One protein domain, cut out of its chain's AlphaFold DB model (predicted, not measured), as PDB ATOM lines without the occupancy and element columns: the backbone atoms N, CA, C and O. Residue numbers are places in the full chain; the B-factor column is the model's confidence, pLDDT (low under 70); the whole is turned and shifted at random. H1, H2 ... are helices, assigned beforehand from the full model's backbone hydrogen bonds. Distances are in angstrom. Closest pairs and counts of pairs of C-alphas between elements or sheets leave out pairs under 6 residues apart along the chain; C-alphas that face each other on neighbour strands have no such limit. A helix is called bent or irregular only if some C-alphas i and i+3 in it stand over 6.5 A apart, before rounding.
ATOM      1  N   PRO A  30     152.661 211.502 154.158       80.44
ATOM      2  CA  PRO A  30     152.146 210.628 155.196       80.44
ATOM      3  C   PRO A  30     151.651 209.323 154.570       80.44
ATOM      4  O   PRO A  30     150.914 209.321 153.579       80.44
ATOM      5  N   GLN A  31     152.099 208.206 155.139       85.69
ATOM      6  CA  GLN A  31     151.717 206.879 154.681       85.69
ATOM      7  C   GLN A  31     150.201 206.686 154.865       85.69
ATOM      8  O   GLN A  31     149.676 207.074 155.915       85.69
ATOM      9  N   PRO A  32     149.484 206.070 153.907       90.50
ATOM     10  CA  PRO A  32     148.054 205.840 154.052       90.50
ATOM     11  C   PRO A  32     147.729 204.999 155.290       90.50
ATOM     12  O   PRO A  32     148.428 204.041 155.623       90.50
ATOM     13  N   LEU A  33     146.611 205.329 155.934       91.31
ATOM     14  CA  LEU A  33     146.205 204.760 157.222       91.31
ATOM     15  C   LEU A  33     145.989 203.235 157.162       91.31
ATOM     16  O   LEU A  33     146.270 202.530 158.128       91.31
ATOM     17  N   TRP A  34     145.545 202.712 156.012       91.88
ATOM     18  CA  TRP A  34     145.398 201.269 155.789       91.88
ATOM     19  C   TRP A  34     146.745 200.537 155.797       91.88
ATOM     20  O   TRP A  34     146.842 199.451 156.363       91.88
ATOM     21  N   VAL A  35     147.800 201.151 155.247       91.75
ATOM     22  CA  VAL A  35     149.140 200.552 155.230       91.75
ATOM     23  C   VAL A  35     149.716 200.538 156.639       91.75
ATOM     24  O   VAL A  35     150.260 199.526 157.060       91.75
ATOM     25  N   GLN A  36     149.547 201.628 157.394       91.94
ATOM     26  CA  GLN A  36     150.008 201.696 158.785       91.94
ATOM     27  C   GLN A  36     149.363 200.597 159.634       91.94
ATOM     28  O   GLN A  36     150.059 199.818 160.283       91.94
ATOM     29  N   LYS A  37     148.030 200.473 159.562       92.62
ATOM     30  CA  LYS A  37     147.298 199.398 160.241       92.62
ATOM     31  C   LYS A  37     147.814 198.021 159.825       92.62
ATOM     32  O   LYS A  37     148.010 197.170 160.690       92.62
ATOM     33  N   TYR A  38     148.087 197.819 158.535       90.94
ATOM     34  CA  TYR A  38     148.573 196.542 158.015       90.94
ATOM     35  C   TYR A  38     149.951 196.197 158.582       90.94
ATOM     36  O   TYR A  38     150.143 195.098 159.088       90.94
ATOM     37  N   MET A  39     150.872 197.164 158.617       89.94
ATOM     38  CA  MET A  39     152.205 196.977 159.202       89.94
ATOM     39  C   MET A  39     152.163 196.697 160.710       89.94
ATOM     40  O   MET A  39     153.016 195.980 161.220       89.94
ATOM     41  N   THR A  40     151.161 197.219 161.424       93.38
ATOM     42  CA  THR A  40     150.937 196.908 162.851       93.38
ATOM     43  C   THR A  40     150.136 195.625 163.100       93.38
ATOM     44  O   THR A  40     149.867 195.299 164.251       93.38
ATOM     45  N   GLY A  41     149.704 194.918 162.048       90.00
ATOM     46  CA  GLY A  41     148.871 193.717 162.168       90.00
ATOM     47  C   GLY A  41     147.427 193.975 162.618       90.00
ATOM     48  O   GLY A  41     146.712 193.037 162.948       90.00
ATOM     49  N   THR A  42     146.975 195.233 162.632       91.12
ATOM     50  CA  THR A  42     145.621 195.628 163.071       91.12
ATOM     51  C   THR A  42     144.669 195.902 161.909       91.12
ATOM     52  O   THR A  42     143.530 196.331 162.105       91.12
ATOM     53  N   PHE A  43     145.122 195.693 160.672       90.06
ATOM     54  CA  PHE A  43     144.289 195.891 159.496       90.06
ATOM     55  C   PHE A  43     143.357 194.707 159.289       90.06
ATOM     56  O   PHE A  43     143.772 193.626 158.880       90.06
ATOM     57  N   HIS A  44     142.081 194.949 159.557       87.25
ATOM     58  CA  HIS A  44     141.006 194.011 159.313       87.25
ATOM     59  C   HIS A  44     139.829 194.764 158.695       87.25
ATOM     60  O   HIS A  44     139.425 195.817 159.196       87.25
ATOM     61  N   ILE A  45     139.301 194.226 157.600       87.94
ATOM     62  CA  ILE A  45     138.050 194.673 156.998       87.94
ATOM     63  C   ILE A  45     137.112 193.466 157.069       87.94
ATOM     64  O   ILE A  45     137.414 192.451 156.439       87.94
ATOM     65  N   PRO A  46     136.022 193.541 157.853       87.50
ATOM     66  CA  PRO A  46     135.056 192.457 157.934       87.50
ATOM     67  C   PRO A  46     134.558 192.074 156.541       87.50
ATOM     68  O   PRO A  46     134.317 192.953 155.717       87.50
ATOM     69  N   GLU A  47     134.424 190.771 156.290       85.62
ATOM     70  CA  GLU A  47     133.855 190.210 155.051       85.62
ATOM     71  C   GLU A  47     134.616 190.541 153.755       85.62
ATOM     72  O   GLU A  47     134.152 190.228 152.659       85.62
ATOM     73  N   VAL A  48     135.809 191.136 153.849       88.56
ATOM     74  CA  VAL A  48     136.611 191.504 152.681       88.56
ATOM     75  C   VAL A  48     137.952 190.798 152.722       88.56
ATOM     76  O   VAL A  48     138.765 190.991 153.626       88.56
ATOM     77  N   TYR A  49     138.216 190.028 151.672       88.88
ATOM     78  CA  TYR A  49     139.538 189.482 151.412       88.88
ATOM     79  C   TYR A  49     140.379 190.507 150.662       88.88
ATOM     80  O   TYR A  49     139.945 191.096 149.671       88.88
ATOM     81  N   PHE A  50     141.604 190.701 151.126       91.69
ATOM     82  CA  PHE A  50     142.577 191.575 150.492       91.69
ATOM     83  C   PHE A  50     143.940 190.888 150.453       91.69
ATOM     84  O   PHE A  50     144.214 189.956 151.210       91.69
ATOM     85  N   GLY A  51     144.787 191.361 149.547       92.81
ATOM     86  CA  GLY A  51     146.200 191.020 149.519       92.81
ATOM     87  C   GLY A  51     147.025 192.291 149.432       92.81
ATOM     88  O   GLY A  51     146.603 193.272 148.811       92.81
ATOM     89  N   VAL A  52     148.184 192.291 150.078       93.31
ATOM     90  CA  VAL A  52     149.068 193.456 150.133       93.31
ATOM     91  C   VAL A  52     150.406 193.106 149.502       93.31
ATOM     92  O   VAL A  52     151.126 192.224 149.955       93.31
ATOM     93  N   GLY A  53     150.752 193.831 148.441       92.69
ATOM     94  CA  GLY A  53     152.015 193.681 147.728       92.69
ATOM     95  C   GLY A  53     152.788 194.990 147.686       92.69
ATOM     96  O   GLY A  53     152.209 196.061 147.506       92.69
ATOM     97  N   SER A  54     154.108 194.898 147.817       91.56
ATOM     98  CA  SER A  54     155.032 196.020 147.656       91.56
ATOM     99  C   SER A  54     156.113 195.687 146.630       91.56
ATOM    100  O   SER A  54     156.453 194.521 146.407       91.56
ATOM    101  N   ALA A  55     156.651 196.719 145.991       90.88
ATOM    102  CA  ALA A  55     157.834 196.646 145.145       90.88
ATOM    103  C   ALA A  55     158.807 197.747 145.575       90.88
ATOM    104  O   ALA A  55     158.378 198.827 145.982       90.88
ATOM    105  N   SER A  56     160.099 197.434 145.554       85.75
ATOM    106  CA  SER A  56     161.153 198.400 145.855       85.75
ATOM    107  C   SER A  56     161.343 199.315 144.655       85.75
ATOM    108  O   SER A  56     161.457 198.800 143.544       85.75
ATOM    109  N   PHE A  57     161.416 200.625 144.903       83.12
ATOM    110  CA  PHE A  57     161.777 201.597 143.875       83.12
ATOM    111  C   PHE A  57     163.288 201.697 143.753       83.12
ATOM    112  O   PHE A  57     163.954 202.127 144.697       83.12
ATOM    113  N   ASP A  58     163.823 201.254 142.616       80.81
ATOM    114  CA  ASP A  58     165.264 201.270 142.341       80.81
ATOM    115  C   ASP A  58     165.712 202.522 141.571       80.81
ATOM    116  O   ASP A  58     166.908 202.790 141.460       80.81
ATOM    117  N   GLY A  59     164.759 203.315 141.067       76.44
ATOM    118  CA  GLY A  59     165.013 204.531 140.293       76.44
ATOM    119  C   GLY A  59     165.580 204.295 138.892       76.44
ATOM    120  O   GLY A  59     165.723 205.256 138.136       76.44
ATOM    121  N   ALA A  60     165.885 203.046 138.535       76.88
ATOM    122  CA  ALA A  60     166.357 202.647 137.217       76.88
ATOM    123  C   ALA A  60     165.197 202.196 136.320       76.88
ATOM    124  O   ALA A  60     165.269 202.349 135.099       76.88
ATOM    125  N   SER A  61     164.126 201.663 136.915       70.56
ATOM    126  CA  SER A  61     162.943 201.212 136.190       70.56
ATOM    127  C   SER A  61     161.872 202.311 136.043       70.56
ATOM    128  O   SER A  61     161.744 203.200 136.894       70.56
ATOM    129  N   PRO A  62     161.065 202.288 134.965       71.50
ATOM    130  CA  PRO A  62     159.880 203.127 134.875       71.50
ATOM    131  C   PRO A  62     158.918 202.805 136.025       71.50
ATOM    132  O   PRO A  62     158.567 201.648 136.236       71.50
ATOM    133  N   TYR A  63     158.374 203.830 136.690       71.19
ATOM    134  CA  TYR A  63     157.374 203.690 137.766       71.19
ATOM    135  C   TYR A  63     156.203 202.738 137.449       71.19
ATOM    136  O   TYR A  63     155.560 202.204 138.353       71.19
ATOM    137  N   HIS A  64     155.879 202.555 136.167       71.19
ATOM    138  CA  HIS A  64     154.832 201.642 135.725       71.19
ATOM    139  C   HIS A  64     155.162 200.174 136.041       71.19
ATOM    140  O   HIS A  64     154.276 199.429 136.464       71.19
ATOM    141  N   ASP A  65     156.424 199.770 135.906       82.81
ATOM    142  CA  ASP A  65     156.844 198.375 136.050       82.81
ATOM    143  C   ASP A  65     156.793 197.927 137.511       82.81
ATOM    144  O   ASP A  65     156.326 196.832 137.830       82.81
ATOM    145  N   GLU A  66     157.166 198.811 138.428       86.00
ATOM    146  CA  GLU A  66     157.093 198.533 139.859       86.00
ATOM    147  C   GLU A  66     155.667 198.539 140.393       86.00
ATOM    148  O   GLU A  66     155.316 197.700 141.225       86.00
ATOM    149  N   ARG A  67     154.815 199.446 139.898       87.50
ATOM    150  CA  ARG A  67     153.384 199.430 140.234       87.50
ATOM    151  C   ARG A  67     152.741 198.130 139.781       87.50
ATOM    152  O   ARG A  67     151.967 197.533 140.529       87.50
ATOM    153  N   GLU A  68     153.080 197.678 138.581       91.75
ATOM    154  CA  GLU A  68     152.596 196.417 138.036       91.75
ATOM    155  C   GLU A  68     153.117 195.212 138.835       91.75
ATOM    156  O   GLU A  68     152.358 194.290 139.147       91.75
ATOM    157  N   LEU A  69     154.385 195.233 139.250       92.25
ATOM    158  CA  LEU A  69     154.968 194.203 140.106       92.25
ATOM    159  C   LEU A  69     154.318 194.163 141.496       92.25
ATOM    160  O   LEU A  69     153.958 193.085 141.974       92.25
ATOM    161  N   ALA A  70     154.126 195.319 142.134       93.06
ATOM    162  CA  ALA A  70     153.444 195.431 143.421       93.06
ATOM    163  C   ALA A  70     152.004 194.905 143.327       93.06
ATOM    164  O   ALA A  70     151.566 194.139 144.186       93.06
ATOM    165  N   ARG A  71     151.297 195.228 142.236       94.94
ATOM    166  CA  ARG A  71     149.952 194.718 141.948       94.94
ATOM    167  C   ARG A  71     149.935 193.197 141.801       94.94
ATOM    168  O   ARG A  71     149.097 192.542 142.413       94.94
ATOM    169  N   LYS A  72     150.861 192.615 141.031       96.12
ATOM    170  CA  LYS A  72     150.980 191.151 140.885       96.12
ATOM    171  C   LYS A  72     151.233 190.468 142.230       96.12
ATOM    172  O   LYS A  72     150.591 189.468 142.536       96.12
ATOM    173  N   ARG A  73     152.121 191.031 143.055       95.75
ATOM    174  CA  ARG A  73     152.394 190.526 144.410       95.75
ATOM    175  C   ARG A  73     151.152 190.583 145.302       95.75
ATOM    176  O   ARG A  73     150.864 189.597 145.969       95.75
ATOM    177  N   ALA A  74     150.384 191.672 145.247       96.19
ATOM    178  CA  ALA A  74     149.137 191.809 146.000       96.19
ATOM    179  C   ALA A  74     148.086 190.759 145.593       96.19
ATOM    180  O   ALA A  74     147.416 190.188 146.447       96.19
ATOM    181  N   ILE A  75     147.969 190.458 144.296       97.00
ATOM    182  CA  ILE A  75     147.053 189.418 143.794       97.00
ATOM    183  C   ILE A  75     147.485 188.023 144.255       97.00
ATOM    184  O   ILE A  75     146.640 187.211 144.631       97.00
ATOM    185  N   ASN A  76     148.788 187.740 144.244       96.81
ATOM    186  CA  ASN A  76     149.310 186.460 144.722       96.81
ATOM    187  C   ASN A  76     149.053 186.274 146.220       96.81
ATOM    188  O   ASN A  76     148.612 185.201 146.623       96.81
ATOM    189  N   ASP A  77     149.276 187.316 147.020       94.94
ATOM    190  CA  ASP A  77     148.990 187.312 148.458       94.94
ATOM    191  C   ASP A  77     147.498 187.066 148.737       94.94
ATOM    192  O   ASP A  77     147.138 186.165 149.491       94.94
ATOM    193  N   LEU A  78     146.610 187.768 148.021       95.31
ATOM    194  CA  LEU A  78     145.164 187.536 148.091       95.31
ATOM    195  C   LEU A  78     144.805 186.081 147.758       95.31
ATOM    196  O   LEU A  78     144.039 185.441 148.478       95.31
ATOM    197  N   SER A  79     145.361 185.555 146.666       96.06
ATOM    198  CA  SER A  79     145.094 184.190 146.203       96.06
ATOM    199  C   SER A  79     145.567 183.151 147.219       96.06
ATOM    200  O   SER A  79     144.869 182.169 147.477       96.06
ATOM    201  N   TYR A  80     146.728 183.385 147.834       93.81
ATOM    202  CA  TYR A  80     147.247 182.546 148.905       93.81
ATOM    203  C   TYR A  80     146.318 182.566 150.124       93.81
ATOM    204  O   TYR A  80     145.862 181.502 150.545       93.81
ATOM    205  N   ASN A  81     145.963 183.753 150.624       90.44
ATOM    206  CA  ASN A  81     145.091 183.916 151.790       90.44
ATOM    207  C   ASN A  81     143.728 183.241 151.579       90.44
ATOM    208  O   ASN A  81     143.269 182.488 152.437       90.44
ATOM    209  N   LEU A  82     143.123 183.421 150.402       93.12
ATOM    210  CA  LEU A  82     141.887 182.729 150.025       93.12
ATOM    211  C   LEU A  82     142.056 181.208 150.022       93.12
ATOM    212  O   LEU A  82     141.208 180.495 150.551       93.12
ATOM    213  N   SER A  83     143.155 180.697 149.460       93.81
ATOM    214  CA  SER A  83     143.403 179.254 149.420       93.81
ATOM    215  C   SER A  83     143.529 178.644 150.818       93.81
ATOM    216  O   SER A  83     143.057 177.530 151.041       93.81
ATOM    217  N   VAL A  84     144.132 179.370 151.765       91.00
ATOM    218  CA  VAL A  84     144.271 178.941 153.160       91.00
ATOM    219  C   VAL A  84     142.905 178.898 153.836       91.00
ATOM    220  O   VAL A  84     142.556 177.870 154.408       91.00
ATOM    221  N   VAL A  85     142.114 179.966 153.702       90.25
ATOM    222  CA  VAL A  85     140.772 180.061 154.296       90.25
ATOM    223  C   VAL A  85     139.850 178.971 153.758       90.25
ATOM    224  O   VAL A  85     139.193 178.274 154.526       90.25
ATOM    225  N   ILE A  86     139.836 178.758 152.442       91.69
ATOM    226  CA  ILE A  86     139.019 177.709 151.824       91.69
ATOM    227  C   ILE A  86     139.431 176.330 152.352       91.69
ATOM    228  O   ILE A  86     138.575 175.536 152.735       91.69
ATOM    229  N   LYS A  87     140.737 176.040 152.418       92.50
ATOM    230  CA  LYS A  87     141.233 174.764 152.955       92.50
ATOM    231  C   LYS A  87     140.841 174.564 154.416       92.50
ATOM    232  O   LYS A  87     140.439 173.458 154.764       92.50
ATOM    233  N   SER A  88     140.936 175.598 155.254       90.69
ATOM    234  CA  SER A  88     140.529 175.493 156.659       90.69
ATOM    235  C   SER A  88     139.027 175.280 156.807       90.69
ATOM    236  O   SER A  88     138.614 174.449 157.606       90.69
ATOM    237  N   GLU A  89     138.208 175.961 156.004       89.69
ATOM    238  CA  GLU A  89     136.752 175.777 156.007       89.69
ATOM    239  C   GLU A  89     136.358 174.352 155.608       89.69
ATOM    240  O   GLU A  89     135.541 173.717 156.275       89.69
ATOM    241  N   PHE A  90     136.976 173.809 154.556       91.12
ATOM    242  CA  PHE A  90     136.748 172.419 154.162       91.12
ATOM    243  C   PHE A  90     137.215 171.431 155.231       91.12
ATOM    244  O   PHE A  90     136.485 170.491 155.533       91.12
ATOM    245  N   ALA A  91     138.389 171.643 155.832       89.31
ATOM    246  CA  ALA A  91     138.881 170.787 156.909       89.31
ATOM    247  C   ALA A  91     137.929 170.788 158.117       89.31
ATOM    248  O   ALA A  91     137.615 169.724 158.644       89.31
ATOM    249  N   ASN A  92     137.418 171.960 158.506       86.75
ATOM    250  CA  ASN A  92     136.459 172.095 159.602       86.75
ATOM    251  C   ASN A  92     135.143 171.365 159.303       86.75
ATOM    252  O   ASN A  92     134.629 170.658 160.165       86.75
ATOM    253  N   ARG A  93     134.613 171.497 158.082       85.75
ATOM    254  CA  ARG A  93     133.377 170.810 157.671       85.75
ATOM    255  C   ARG A  93     133.545 169.294 157.623       85.75
ATOM    256  O   ARG A  93     132.694 168.583 158.138       85.75
ATOM    257  N   ILE A  94     134.657 168.803 157.075       83.38
ATOM    258  CA  ILE A  94     134.951 167.363 157.036       83.38
ATOM    259  C   ILE A  94     135.106 166.802 158.453       83.38
ATOM    260  O   ILE A  94     134.585 165.729 158.736       83.38
ATOM    261  N   ALA A  95     135.783 167.519 159.355       79.31
ATOM    262  CA  ALA A  95     135.906 167.099 160.750       79.31
ATOM    263  C   ALA A  95     134.536 167.008 161.447       79.31
ATOM    264  O   ALA A  95     134.307 166.074 162.204       79.31
ATOM    265  N   GLN A  96     133.619 167.935 161.157       73.94
ATOM    266  CA  GLN A  96     132.251 167.906 161.686       73.94
ATOM    267  C   GLN A  96     131.405 166.771 161.096       73.94
ATOM    268  O   GLN A  96     130.613 166.169 161.811       73.94
ATOM    269  N   GLU A  97     131.553 166.463 159.806       66.88
ATOM    270  CA  GLU A  97     130.829 165.358 159.161       66.88
ATOM    271  C   GLU A  97     131.387 163.977 159.554       66.88
ATOM    272  O   GLU A  97     130.643 162.997 159.575       66.88
ATOM    273  N   GLY A  98     132.675 163.895 159.901       57.47
ATOM    274  CA  GLY A  98     133.352 162.667 160.330       57.47
ATOM    275  C   GLY A  98     133.081 162.233 161.775       57.47
ATOM    276  O   GLY A  98     133.449 161.118 162.131       57.47
ATOM    277  N   ASP A  99     132.428 163.064 162.591       56.06
ATOM    278  CA  ASP A  99     132.133 162.784 164.010       56.06
ATOM    279  C   ASP A  99     130.809 162.004 164.214       56.06
ATOM    280  O   ASP A  99     130.352 161.795 165.331       56.06
TER     281      ASP A  99
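This is residues 30 to 99 of the 106 residues of an uncharacterized protein of Deltaproteobacteria bacterium (UniProt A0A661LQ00). One long helix, H2, makes the length of the model; a long loop folds back along its first half, and a short helix, H1, sits off to one side beyond that loop. Residues 49 to 56 of the loop run beside H2 toward its first residue, and the far part of H2, residues 86 to 97, sticks out. The printed part has 70 residues with two named helices, H1 then H2, and no named strand; the class is all helix. The whole is only just extended, close to loose, with a radius of gyration of the C-alphas of 16.8 A and spans of 59 by 23 by 15 A.

H1, residues 33 to 39, comes first along the printed part. H2, residues 63 to 97, follows after a long link of 23 residues, residues 40 to 62. H1 and H2 are apart, with no C-alpha of the one within 8 A of the other. In both helices every O i to N i+4 pair is within hydrogen-bond range. Residues 59 to 64 stand free, and so do residues 86 to 99, of which 86 to 97 belong to H2.

H1 begins at C-alpha 33, at (146.205, 204.760, 157.222), and has 7 residues. H2 has 35 residues and is 51.3 A from first to last C-alpha, from Tyr 63 at (157.374, 203.690, 137.766) to Glu 97 at (130.829, 165.358, 159.161). Neither helix is bent.

The two C-alphas farthest apart are those of Ala 60 and Asp 99, 59.0 A. Without the stretches that stand free, the body has 50 residues and spans 34 by 27 by 13 A. The printed part has no cut. The mean pLDDT of the printed part is 87.3, and residues 97 to 99 are under 70.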